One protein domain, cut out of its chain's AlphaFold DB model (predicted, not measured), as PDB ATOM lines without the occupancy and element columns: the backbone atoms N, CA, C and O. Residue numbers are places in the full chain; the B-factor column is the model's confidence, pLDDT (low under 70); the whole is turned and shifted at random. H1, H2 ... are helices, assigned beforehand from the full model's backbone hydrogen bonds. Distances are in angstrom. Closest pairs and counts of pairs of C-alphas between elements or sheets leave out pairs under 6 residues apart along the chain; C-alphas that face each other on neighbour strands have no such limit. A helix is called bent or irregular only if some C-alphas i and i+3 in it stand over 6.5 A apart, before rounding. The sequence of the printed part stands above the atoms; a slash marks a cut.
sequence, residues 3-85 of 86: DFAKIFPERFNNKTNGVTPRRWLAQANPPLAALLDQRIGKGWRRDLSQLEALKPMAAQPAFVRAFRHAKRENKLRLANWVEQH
ATOM      1  N   ASP A   3     -60.578  78.541  -1.473       97.19
ATOM      2  CA  ASP A   3     -61.827  79.028  -0.877       97.19
ATOM      3  C   ASP A   3     -62.931  77.967  -0.904       97.19
ATOM      4  O   ASP A   3     -63.631  77.771   0.085       97.19
ATOM      5  N   PHE A   4     -63.007  77.176  -1.977       96.88
ATOM      6  CA  PHE A   4     -63.899  76.017  -2.028       96.88
ATOM      7  C   PHE A   4     -63.552  74.951  -0.985       96.88
ATOM      8  O   PHE A   4     -64.463  74.338  -0.437       96.88
ATOM      9  N   ALA A   5     -62.271  74.747  -0.673       95.44
ATOM     10  CA  ALA A   5     -61.847  73.815   0.371       95.44
ATOM     11  C   ALA A   5     -62.173  74.315   1.788       95.44
ATOM     12  O   ALA A   5     -62.385  73.498   2.676       95.44
ATOM     13  N   LYS A   6     -62.258  75.638   2.001       96.31
ATOM     14  CA  LYS A   6     -62.725  76.222   3.270       96.31
ATOM     15  C   LYS A   6     -64.241  76.078   3.452       96.31
ATOM     16  O   LYS A   6     -64.686  75.873   4.573       96.31
ATOM     17  N   ILE A   7     -65.019  76.195   2.370       97.56
ATOM     18  CA  ILE A   7     -66.494  76.128   2.407       97.56
ATOM     19  C   ILE A   7     -66.999  74.674   2.392       97.56
ATOM     20  O   ILE A   7     -67.989  74.370   3.048       97.56
ATOM     21  N   PHE A   8     -66.324  73.780   1.662       97.19
ATOM     22  CA  PHE A   8     -66.720  72.377   1.483       97.19
ATOM     23  C   PHE A   8     -65.539  71.415   1.707       97.19
ATOM     24  O   PHE A   8     -65.125  70.718   0.767       97.19
ATOM     25  N   PRO A   9     -64.939  71.390   2.910       94.69
ATOM     26  CA  PRO A   9     -63.730  70.607   3.177       94.69
ATOM     27  C   PRO A   9     -63.909  69.113   2.874       94.69
ATOM     28  O   PRO A   9     -62.999  68.473   2.350       94.69
ATOM     29  N   GLU A  10     -65.098  68.563   3.109       96.81
ATOM     30  CA  GLU A  10     -65.440  67.156   2.887       96.81
ATOM     31  C   GLU A  10     -65.487  66.728   1.409       96.81
ATOM     32  O   GLU A  10     -65.489  65.531   1.113       96.81
ATOM     33  N   ARG A  11     -65.503  67.675   0.457       95.88
ATOM     34  CA  ARG A  11     -65.542  67.368  -0.988       95.88
ATOM     35  C   ARG A  11     -64.161  67.129  -1.589       95.88
ATOM     36  O   ARG A  11     -64.049  66.506  -2.649       95.88
ATOM     37  N   PHE A  12     -63.107  67.600  -0.929       96.31
ATOM     38  CA  PHE A  12     -61.738  67.447  -1.403       96.31
ATOM     39  C   PHE A  12     -61.180  66.114  -0.926       96.31
ATOM     40  O   PHE A  12     -61.042  65.861   0.265       96.31
ATOM     41  N   ASN A  13     -60.845  65.247  -1.874       95.94
ATOM     42  CA  ASN A  13     -60.254  63.951  -1.583       95.94
ATOM     43  C   ASN A  13     -59.077  63.671  -2.513       95.94
ATOM     44  O   ASN A  13     -58.956  64.248  -3.595       95.94
ATOM     45  N   ASN A  14     -58.209  62.766  -2.072       97.06
ATOM     46  CA  ASN A  14     -57.140  62.224  -2.887       97.06
ATOM     47  C   ASN A  14     -57.442  60.761  -3.219       97.06
ATOM     48  O   ASN A  14     -57.844  59.980  -2.352       97.06
ATOM     49  N   LYS A  15     -57.230  60.397  -4.483       96.69
ATOM     50  CA  LYS A  15     -57.207  59.014  -4.951       96.69
ATOM     51  C   LYS A  15     -55.860  58.790  -5.615       96.69
ATOM     52  O   LYS A  15     -55.614  59.293  -6.707       96.69
ATOM     53  N   THR A  16     -54.981  58.061  -4.939       97.25
ATOM     54  CA  THR A  16     -53.700  57.661  -5.519       97.25
ATOM     55  C   THR A  16     -53.951  56.793  -6.745       97.25
ATOM     56  O   THR A  16     -54.729  55.837  -6.694       97.25
ATOM     57  N   ASN A  17     -53.286  57.123  -7.851       97.88
ATOM     58  CA  ASN A  17     -53.392  56.345  -9.079       97.88
ATOM     59  C   ASN A  17     -52.878  54.915  -8.873       97.88
ATOM     60  O   ASN A  17     -51.968  54.660  -8.085       97.88
ATOM     61  N   GLY A  18     -53.431  53.989  -9.650       96.25
ATOM     62  CA  GLY A  18     -52.988  52.603  -9.699       96.25
ATOM     63  C   GLY A  18     -52.850  52.114 -11.134       96.25
ATOM     64  O   GLY A  18     -53.427  52.679 -12.064       96.25
ATOM     65  N   VAL A  19     -52.100  51.029 -11.311       97.44
ATOM     66  CA  VAL A  19     -51.981  50.320 -12.588       97.44
ATOM     67  C   VAL A  19     -52.511  48.898 -12.452       97.44
ATOM     68  O   VAL A  19     -52.410  48.274 -11.399       97.44
ATOM     69  N   THR A  20     -53.089  48.357 -13.525       97.44
ATOM     70  CA  THR A  20     -53.648  46.999 -13.485       97.44
ATOM     71  C   THR A  20     -52.543  45.928 -13.451       97.44
ATOM     72  O   THR A  20     -51.724  45.873 -14.374       97.44
ATOM     73  N   PRO A  21     -52.538  45.002 -12.470       97.75
ATOM     74  CA  PRO A  21     -51.519  43.949 -12.400       97.75
ATOM     75  C   PRO A  21     -51.649  42.922 -13.534       97.75
ATOM     76  O   PRO A  21     -50.684  42.246 -13.885       97.75
ATOM     77  N   ARG A  22     -52.825  42.837 -14.168       97.94
ATOM     78  CA  ARG A  22     -53.091  41.937 -15.300       97.94
ATOM     79  C   ARG A  22     -52.215  42.274 -16.510       97.94
ATOM     80  O   ARG A  22     -51.601  41.384 -17.085       97.94
ATOM     81  N   ARG A  23     -52.104  43.557 -16.862       98.19
ATOM     82  CA  ARG A  23     -51.260  43.997 -17.983       98.19
ATOM     83  C   ARG A  23     -49.802  44.124 -17.559       98.19
ATOM     84  O   ARG A  23     -48.924  43.525 -18.167       98.19
ATOM     85  N   TRP A  24     -49.560  44.874 -16.489       98.19
ATOM     86  CA  TRP A  24     -48.219  45.340 -16.133       98.19
ATOM     87  C   TRP A  24     -47.346  44.303 -15.430       98.19
ATOM     88  O   TRP A  24     -46.136  44.492 -15.346       98.19
ATOM     89  N   LEU A  25     -47.932  43.201 -14.959       97.62
ATOM     90  CA  LEU A  25     -47.188  42.126 -14.313       97.62
ATOM     91  C   LEU A  25     -47.486  40.775 -14.965       97.62
ATOM     92  O   LEU A  25     -46.567  40.140 -15.468       97.62
ATOM     93  N   ALA A  26     -48.756  40.364 -15.040       98.00
ATOM     94  CA  ALA A  26     -49.100  39.039 -15.565       98.00
ATOM     95  C   ALA A  26     -48.789  38.873 -17.059       98.00
ATOM     96  O   ALA A  26     -48.224  37.856 -17.447       98.00
ATOM     97  N   GLN A  27     -49.146  39.857 -17.887       98.00
ATOM     98  CA  GLN A  27     -48.881  39.816 -19.326       98.00
ATOM     99  C   GLN A  27     -47.461  40.289 -19.663       98.00
ATOM    100  O   GLN A  27     -46.751  39.628 -20.416       98.00
ATOM    101  N   ALA A  28     -47.035  41.429 -19.114       97.94
ATOM    102  CA  ALA A  28     -45.750  42.035 -19.460       97.94
ATOM    103  C   ALA A  28     -44.540  41.234 -18.947       97.94
ATOM    104  O   ALA A  28     -43.480  41.246 -19.578       97.94
ATOM    105  N   ASN A  29     -44.689  40.504 -17.837       98.56
ATOM    106  CA  ASN A  29     -43.608  39.748 -17.210       98.56
ATOM    107  C   ASN A  29     -43.996  38.272 -16.970       98.56
ATOM    108  O   ASN A  29     -44.143  37.857 -15.817       98.56
ATOM    109  N   PRO A  30     -44.146  37.461 -18.040       98.25
ATOM    110  CA  PRO A  30     -44.539  36.058 -17.917       98.25
ATOM    111  C   PRO A  30     -43.625  35.215 -17.008       98.25
ATOM    112  O   PRO A  30     -44.171  34.461 -16.204       98.25
ATOM    113  N   PRO A  31     -42.277  35.361 -17.035       98.62
ATOM    114  CA  PRO A  31     -41.400  34.616 -16.129       98.62
ATOM    115  C   PRO A  31     -41.688  34.872 -14.650       98.62
ATOM    116  O   PRO A  31     -41.799  33.940 -13.854       98.62
ATOM    117  N   LEU A  32     -41.850  36.143 -14.267       98.62
ATOM    118  CA  LEU A  32     -42.179  36.477 -12.886       98.62
ATOM    119  C   LEU A  32     -43.604  36.036 -12.549       98.62
ATOM    120  O   LEU A  32     -43.822  35.495 -11.475       98.62
ATOM    121  N   ALA A  33     -44.559  36.209 -13.463       98.62
ATOM    122  CA  ALA A  33     -45.934  35.766 -13.256       98.62
ATOM    123  C   ALA A  33     -46.023  34.252 -12.990       98.62
ATOM    124  O   ALA A  33     -46.759  33.840 -12.099       98.62
ATOM    125  N   ALA A  34     -45.236  33.438 -13.699       98.62
ATOM    126  CA  ALA A  34     -45.145  32.001 -13.459       98.62
ATOM    127  C   ALA A  34     -44.547  31.678 -12.079       98.62
ATOM    128  O   ALA A  34     -45.077  30.828 -11.365       98.62
ATOM    129  N   LEU A  35     -43.491  32.390 -11.661       98.56
ATOM    130  CA  LEU A  35     -42.926  32.246 -10.315       98.56
ATOM    131  C   LEU A  35     -43.949  32.611  -9.227       98.56
ATOM    132  O   LEU A  35     -44.058  31.906  -8.227       98.56
ATOM    133  N   LEU A  36     -44.711  33.690  -9.420       98.50
ATOM    134  CA  LEU A  36     -45.778  34.089  -8.501       98.50
ATOM    135  C   LEU A  36     -46.865  33.012  -8.422       98.50
ATOM    136  O   LEU A  36     -47.254  32.619  -7.325       98.50
ATOM    137  N   ASP A  37     -47.283  32.462  -9.563       98.44
ATOM    138  CA  ASP A  37     -48.287  31.395  -9.616       98.44
ATOM    139  C   ASP A  37     -47.857  30.143  -8.851       98.44
ATOM    140  O   ASP A  37     -48.670  29.548  -8.146       98.44
ATOM    141  N   GLN A  38     -46.580  29.770  -8.944       98.00
ATOM    142  CA  GLN A  38     -46.024  28.625  -8.221       98.00
ATOM    143  C   GLN A  38     -45.955  28.840  -6.705       98.00
ATOM    144  O   GLN A  38     -45.959  27.868  -5.954       98.00
ATOM    145  N   ARG A  39     -45.836  30.088  -6.240       97.50
ATOM    146  CA  ARG A  39     -45.596  30.396  -4.820       97.50
ATOM    147  C   ARG A  39     -46.851  30.772  -4.055       97.50
ATOM    148  O   ARG A  39     -46.974  30.396  -2.896       97.50
ATOM    149  N   ILE A  40     -47.748  31.520  -4.686       97.81
ATOM    150  CA  ILE A  40     -48.928  32.105  -4.033       97.81
ATOM    151  C   ILE A  40     -50.218  31.879  -4.838       97.81
ATOM    152  O   ILE A  40     -51.264  32.439  -4.518       97.81
ATOM    153  N   GLY A  41     -50.171  31.056  -5.893       98.06
ATOM    154  CA  GLY A  41     -51.315  30.788  -6.762       98.06
ATOM    155  C   GLY A  41     -51.637  31.948  -7.708       98.06
ATOM    156  O   GLY A  41     -50.871  32.891  -7.861       98.06
ATOM    157  N   LYS A  42     -52.793  31.892  -8.380       98.06
ATOM    158  CA  LYS A  42     -53.174  32.867  -9.427       98.06
ATOM    159  C   LYS A  42     -54.003  34.057  -8.922       98.06
ATOM    160  O   LYS A  42     -54.303  34.963  -9.707       98.06
ATOM    161  N   GLY A  43     -54.384  34.053  -7.641       98.00
ATOM    162  CA  GLY A  43     -55.296  35.028  -7.026       98.00
ATOM    163  C   GLY A  43     -54.798  36.474  -7.086       98.00
ATOM    164  O   GLY A  43     -55.601  37.382  -7.321       98.00
ATOM    165  N   TRP A  44     -53.476  36.666  -7.031       98.38
ATOM    166  CA  TRP A  44     -52.817  37.977  -7.005       98.38
ATOM    167  C   TRP A  44     -53.164  38.901  -8.187       98.38
ATOM    168  O   TRP A  44     -53.044  40.122  -8.096       98.38
ATOM    169  N   ARG A  45     -53.630  38.346  -9.316       97.31
ATOM    170  CA  ARG A  45     -54.070  39.136 -10.483       97.31
ATOM    171  C   ARG A  45     -55.365  39.912 -10.237       97.31
ATOM    172  O   ARG A  45     -55.618  40.893 -10.937       97.31
ATOM    173  N   ARG A  46     -56.198  39.439  -9.304       97.38
ATOM    174  CA  ARG A  46     -57.449  40.087  -8.874       97.38
ATOM    175  C   ARG A  46     -57.265  40.858  -7.572       97.38
ATOM    176  O   ARG A  46     -57.913  41.881  -7.397       97.38
ATOM    177  N   ASP A  47     -56.366  40.387  -6.717       97.75
ATOM    178  CA  ASP A  47     -56.087  40.961  -5.406       97.75
ATOM    179  C   ASP A  47     -54.572  41.074  -5.186       97.75
ATOM    180  O   ASP A  47     -53.905  40.122  -4.785       97.75
ATOM    181  N   LEU A  48     -54.020  42.255  -5.473       97.19
ATOM    182  CA  LEU A  48     -52.574  42.481  -5.431       97.19
ATOM    183  C   LEU A  48     -51.997  42.431  -4.008       97.19
ATOM    184  O   LEU A  48     -50.788  42.259  -3.859       97.19
ATOM    185  N   SER A  49     -52.838  42.530  -2.969       97.88
ATOM    186  CA  SER A  49     -52.391  42.438  -1.575       97.88
ATOM    187  C   SER A  49     -51.764  41.074  -1.257       97.88
ATOM    188  O   SER A  49     -50.880  40.983  -0.413       97.88
ATOM    189  N   GLN A  50     -52.109  40.025  -2.011       98.31
ATOM    190  CA  GLN A  50     -51.537  38.684  -1.849       98.31
ATOM    191  C   GLN A  50     -50.022  38.625  -2.107       98.31
ATOM    192  O   GLN A  50     -49.367  37.683  -1.663       98.31
ATOM    193  N   LEU A  51     -49.436  39.629  -2.777       98.12
ATOM    194  CA  LEU A  51     -47.978  39.727  -2.933       98.12
ATOM    195  C   LEU A  51     -47.245  39.878  -1.589       98.12
ATOM    196  O   LEU A  51     -46.068  39.536  -1.502       98.12
ATOM    197  N   GLU A  52     -47.929  40.328  -0.537       98.25
ATOM    198  CA  GLU A  52     -47.395  40.419   0.828       98.25
ATOM    199  C   GLU A  52     -46.872  39.071   1.352       98.25
ATOM    200  O   GLU A  52     -45.857  39.024   2.049       98.25
ATOM    201  N   ALA A  53     -47.480  37.955   0.930       97.44
ATOM    202  CA  ALA A  53     -47.053  36.604   1.298       97.44
ATOM    203  C   ALA A  53     -45.633  36.248   0.805       97.44
ATOM    204  O   ALA A  53     -45.037  35.275   1.269       97.44
ATOM    205  N   LEU A  54     -45.059  37.035  -0.113       97.75
ATOM    206  CA  LEU A  54     -43.699  36.839  -0.621       97.75
ATOM    207  C   LEU A  54     -42.621  37.414   0.304       97.75
ATOM    208  O   LEU A  54     -41.462  37.026   0.172       97.75
ATOM    209  N   LYS A  55     -42.966  38.316   1.237       97.50
ATOM    210  CA  LYS A  55     -42.011  38.933   2.177       97.50
ATOM    211  C   LYS A  55     -41.082  37.915   2.859       97.50
ATOM    212  O   LYS A  55     -39.868  38.081   2.743       97.50
ATOM    213  N   PRO A  56     -41.578  36.830   3.491       97.25
ATOM    214  CA  PRO A  56     -40.696  35.831   4.102       97.25
ATOM    215  C   PRO A  56     -39.841  35.062   3.081       97.25
ATOM    216  O   PRO A  56     -38.770  34.559   3.420       97.25
ATOM    217  N   MET A  57     -40.267  34.976   1.817       97.06
ATOM    218  CA  MET A  57     -39.522  34.271   0.766       97.06
ATOM    219  C   MET A  57     -38.269  35.033   0.319       97.06
ATOM    220  O   MET A  57     -37.360  34.425  -0.242       97.06
ATOM    221  N   ALA A  58     -38.165  36.334   0.610       95.81
ATOM    222  CA  ALA A  58     -36.969  37.125   0.318       95.81
ATOM    223  C   ALA A  58     -35.712  36.604   1.042       95.81
ATOM    224  O   ALA A  58     -34.603  36.766   0.535       95.81
ATOM    225  N   ALA A  59     -35.880  35.926   2.182       96.44
ATOM    226  CA  ALA A  59     -34.789  35.285   2.913       96.44
ATOM    227  C   ALA A  59     -34.415  33.897   2.355       96.44
ATOM    228  O   ALA A  59     -33.402  33.329   2.752       96.44
ATOM    229  N   GLN A  60     -35.208  33.330   1.439       98.00
ATOM    230  CA  GLN A  60     -34.983  31.990   0.902       98.00
ATOM    231  C   GLN A  60     -34.061  32.055  -0.327       98.00
ATOM    232  O   GLN A  60     -34.477  32.557  -1.380       98.00
ATOM    233  N   PRO A  61     -32.839  31.484  -0.280       98.00
ATOM    234  CA  PRO A  61     -31.895  31.586  -1.394       98.00
ATOM    235  C   PRO A  61     -32.443  31.017  -2.706       98.00
ATOM    236  O   PRO A  61     -32.164  31.547  -3.781       98.00
ATOM    237  N   ALA A  62     -33.256  29.959  -2.636       97.62
ATOM    238  CA  ALA A  62     -33.894  29.366  -3.808       97.62
ATOM    239  C   ALA A  62     -34.890  30.325  -4.485       97.62
ATOM    240  O   ALA A  62     -34.877  30.447  -5.710       97.62
ATOM    241  N   PHE A  63     -35.706  31.044  -3.706       98.00
ATOM    242  CA  PHE A  63     -36.638  32.039  -4.241       98.00
ATOM    243  C   PHE A  63     -35.888  33.215  -4.868       98.00
ATOM    244  O   PHE A  63     -36.184  33.595  -5.999       98.00
ATOM    245  N   VAL A  64     -34.859  33.735  -4.192       98.31
ATOM    246  CA  VAL A  64     -34.032  34.834  -4.718       98.31
ATOM    247  C   VAL A  64     -33.350  34.439  -6.032       98.31
ATOM    248  O   VAL A  64     -33.325  35.233  -6.974       98.31
ATOM    249  N   ARG A  65     -32.834  33.206  -6.138       98.56
ATOM    250  CA  ARG A  65     -32.274  32.683  -7.396       98.56
ATOM    251  C   ARG A  65     -33.326  32.624  -8.504       98.56
ATOM    252  O   ARG A  65     -33.060  33.125  -9.593       98.56
ATOM    253  N   ALA A  66     -34.515  32.089  -8.226       98.56
ATOM    254  CA  ALA A  66     -35.604  32.025  -9.202       98.56
ATOM    255  C   ALA A  66     -36.073  33.424  -9.649       98.56
ATOM    256  O   ALA A  66     -36.271  33.668 -10.838       98.56
ATOM    257  N   PHE A  67     -36.170  34.377  -8.721       98.50
ATOM    258  CA  PHE A  67     -36.525  35.763  -9.024       98.50
ATOM    259  C   PHE A  67     -35.478  36.438  -9.927       98.50
ATOM    260  O   PHE A  67     -35.821  37.088 -10.919       98.50
ATOM    261  N   ARG A  68     -34.183  36.247  -9.634       98.56
ATOM    262  CA  ARG A  68     -33.082  36.734 -10.488       98.56
ATOM    263  C   ARG A  68     -33.098  36.082 -11.869       98.56
ATOM    264  O   ARG A  68     -32.860  36.775 -12.856       98.56
ATOM    265  N   HIS A  69     -33.411  34.791 -11.944       98.69
ATOM    266  CA  HIS A  69     -33.557  34.079 -13.210       98.69
ATOM    267  C   HIS A  69     -34.672  34.687 -14.071       98.69
ATOM    268  O   HIS A  69     -34.414  35.095 -15.200       98.69
ATOM    269  N   ALA A  70     -35.865  34.894 -13.501       98.62
ATOM    270  CA  ALA A  70     -36.975  35.558 -14.188       98.62
ATOM    271  C   ALA A  70     -36.587  36.957 -14.705       98.62
ATOM    272  O   ALA A  70     -36.935  37.355 -15.819       98.62
ATOM    273  N   LYS A  71     -35.811  37.728 -13.929       98.69
ATOM    274  CA  LYS A  71     -35.272  39.017 -14.392       98.69
ATOM    275  C   LYS A  71     -34.304  38.851 -15.566       98.69
ATOM    276  O   LYS A  71     -34.376  39.641 -16.508       98.69
ATOM    277  N   ARG A  72     -33.404  37.864 -15.521       98.75
ATOM    278  CA  ARG A  72     -32.435  37.582 -16.593       98.75
ATOM    279  C   ARG A  72     -33.133  37.208 -17.898       98.75
ATOM    280  O   ARG A  72     -32.773  37.782 -18.919       98.75
ATOM    281  N   GLU A  73     -34.148  36.350 -17.859       98.75
ATOM    282  CA  GLU A  73     -34.935  35.984 -19.046       98.75
ATOM    283  C   GLU A  73     -35.578  37.205 -19.711       98.75
ATOM    284  O   GLU A  73     -35.462  37.392 -20.919       98.75
ATOM    285  N   ASN A  74     -36.171  38.109 -18.923       98.62
ATOM    286  CA  ASN A  74     -36.732  39.348 -19.466       98.62
ATOM    287  C   ASN A  74     -35.670  40.246 -20.118       98.62
ATOM    288  O   ASN A  74     -35.951  40.878 -21.134       98.62
ATOM    289  N   LYS A  75     -34.456  40.308 -19.548       98.62
ATOM    290  CA  LYS A  75     -33.343  41.061 -20.147       98.62
ATOM    291  C   LYS A  75     -32.899  40.451 -21.474       98.62
ATOM    292  O   LYS A  75     -32.628  41.205 -22.395       98.62
ATOM    293  N   LEU A  76     -32.829  39.121 -21.566       98.69
ATOM    294  CA  LEU A  76     -32.491  38.428 -22.814       98.69
ATOM    295  C   LEU A  76     -33.562  38.668 -23.881       98.69
ATOM    296  O   LEU A  76     -33.228  39.046 -24.996       98.69
ATOM    297  N   ARG A  77     -34.850  38.569 -23.520       98.19
ATOM    298  CA  ARG A  77     -35.960  38.881 -24.434       98.19
ATOM    299  C   ARG A  77     -35.873  40.307 -24.981       98.19
ATOM    300  O   ARG A  77     -36.094  40.514 -26.167       98.19
ATOM    301  N   LEU A  78     -35.554  41.278 -24.123       98.31
ATOM    302  CA  LEU A  78     -35.358  42.662 -24.552       98.31
ATOM    303  C   LEU A  78     -34.119  42.815 -25.444       98.31
ATOM    304  O   LEU A  78     -34.206  43.492 -26.457       98.31
ATOM    305  N   ALA A  79     -32.992  42.194 -25.085       98.56
ATOM    306  CA  ALA A  79     -31.763  42.263 -25.874       98.56
ATOM    307  C   ALA A  79     -31.978  41.734 -27.299       98.56
ATOM    308  O   ALA A  79     -31.639  42.428 -28.249       98.56
ATOM    309  N   ASN A  80     -32.636  40.579 -27.442       98.31
ATOM    310  CA  ASN A  80     -32.971  40.009 -28.748       98.31
ATOM    311  C   ASN A  80     -33.913  40.920 -29.546       98.31
ATOM    312  O   ASN A  80     -33.762  41.066 -30.752       98.31
ATOM    313  N   TRP A  81     -34.896  41.541 -28.882       98.38
ATOM    314  CA  TRP A  81     -35.786  42.487 -29.553       98.38
ATOM    315  C   TRP A  81     -35.015  43.704 -30.070       98.38
ATOM    316  O   TRP A  81     -35.218  44.096 -31.212       98.38
ATOM    317  N   VAL A  82     -34.102  44.264 -29.268       98.50
ATOM    318  CA  VAL A  82     -33.243  45.383 -29.684       98.50
ATOM    319  C   VAL A  82     -32.351  44.978 -30.856       98.50
ATOM    320  O   VAL A  82     -32.292  45.714 -31.825       98.50
ATOM    321  N   GLU A  83     -31.718  43.805 -30.813       98.19
ATOM    322  CA  GLU A  83     -30.894  43.292 -31.919       98.19
ATOM    323  C   GLU A  83     -31.679  43.169 -33.235       98.19
ATOM    324  O   GLU A  83     -31.142  43.446 -34.299       98.19
ATOM    325  N   GLN A  84     -32.963  42.805 -33.169       97.94
ATOM    326  CA  GLN A  84     -33.838  42.686 -34.342       97.94
ATOM    327  C   GLN A  84     -34.383  44.023 -34.869       97.94
ATOM    328  O   GLN A  84     -34.929  44.050 -35.970       97.94
ATOM    329  N   HIS A  85     -34.324  45.094 -34.072       96.62
ATOM    330  CA  HIS A  85     -34.932  46.399 -34.380       96.62
ATOM    331  C   HIS A  85     -33.917  47.555 -34.328       96.62
ATOM    332  O   HIS A  85     -34.316  48.721 -34.267       96.62
TER     333      HIS A  85
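Overview. This is residues 3 to 85 of the 86 residues of a protein of Rhizobium sp. S2 (UniProt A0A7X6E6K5). A thin arm without a named element, residues 8 to 20, leads from the little helix H1, far off at one end, to a small cluster of helices in which H3 and the long H5 run side by side in opposite ways. H2 makes a corner with H3, H4 crosses near the last residues of H3, and residues 75 to 85 of H5 stick out. The printed part has 83 residues with five named helices, H1 to H5 in order, and no named strand: all helix. It is extended, with a radius of gyration of the C-alphas of 19.1 A, and flat, spanning 57 by 39 by 21 A.

Along the chain. H1, residues 3 to 7, begins at C-alpha 3 (-61.827, 79.028, -0.877). H2 is residues 21 to 27. H3, residues 30 to 40, is 15.1 A long. H4, residues 48 to 59, measures 20.9 A and is only just irregular: C-alphas 53 and 56 are 7.0 A apart. H5, residues 61 to 85, measures 36.3 A and ends at C-alpha 85 (-34.932, 46.399, -34.380).

Arrangement. H3 is the hub. H5 touches it with residues 66 to 74 alone, at a shallow tilt of 18 degrees, opposite ways; the closest C-alphas, of Pro 31 and Ala 70, are 4.9 A apart. H4 touches H3 with residues 50 to 54 alone, about perpendicular at 84 degrees; the closest C-alphas, of Ile 40 and Ala 53, are 7.2 A apart. H2 and H3 touch only at the corner, closest at C-alphas 26 and 33, 5.1 A. H4 and H5 only just touch, only at the corner, with 3 pairs of C-alphas within 8 A, closest at C-alphas 57 and 63, 6.2 A. H1 is apart from H2, H3, H4 and H5. Every O i to N i+4 pair is within hydrogen-bond range in H1, H3 and H5; H2 has 1 of 3, with 0 of 4 O i to N i+3 pairs, and H4 has 1 of 8, with 8 of 9.

Size, cuts and confidence. The C-alphas farthest apart, of Ile 7 and Gln 84, are 59.5 A apart. The printed part has no cut. The link from H1 to H2 is long, 13 residues. No printed residue is under 70 in pLDDT.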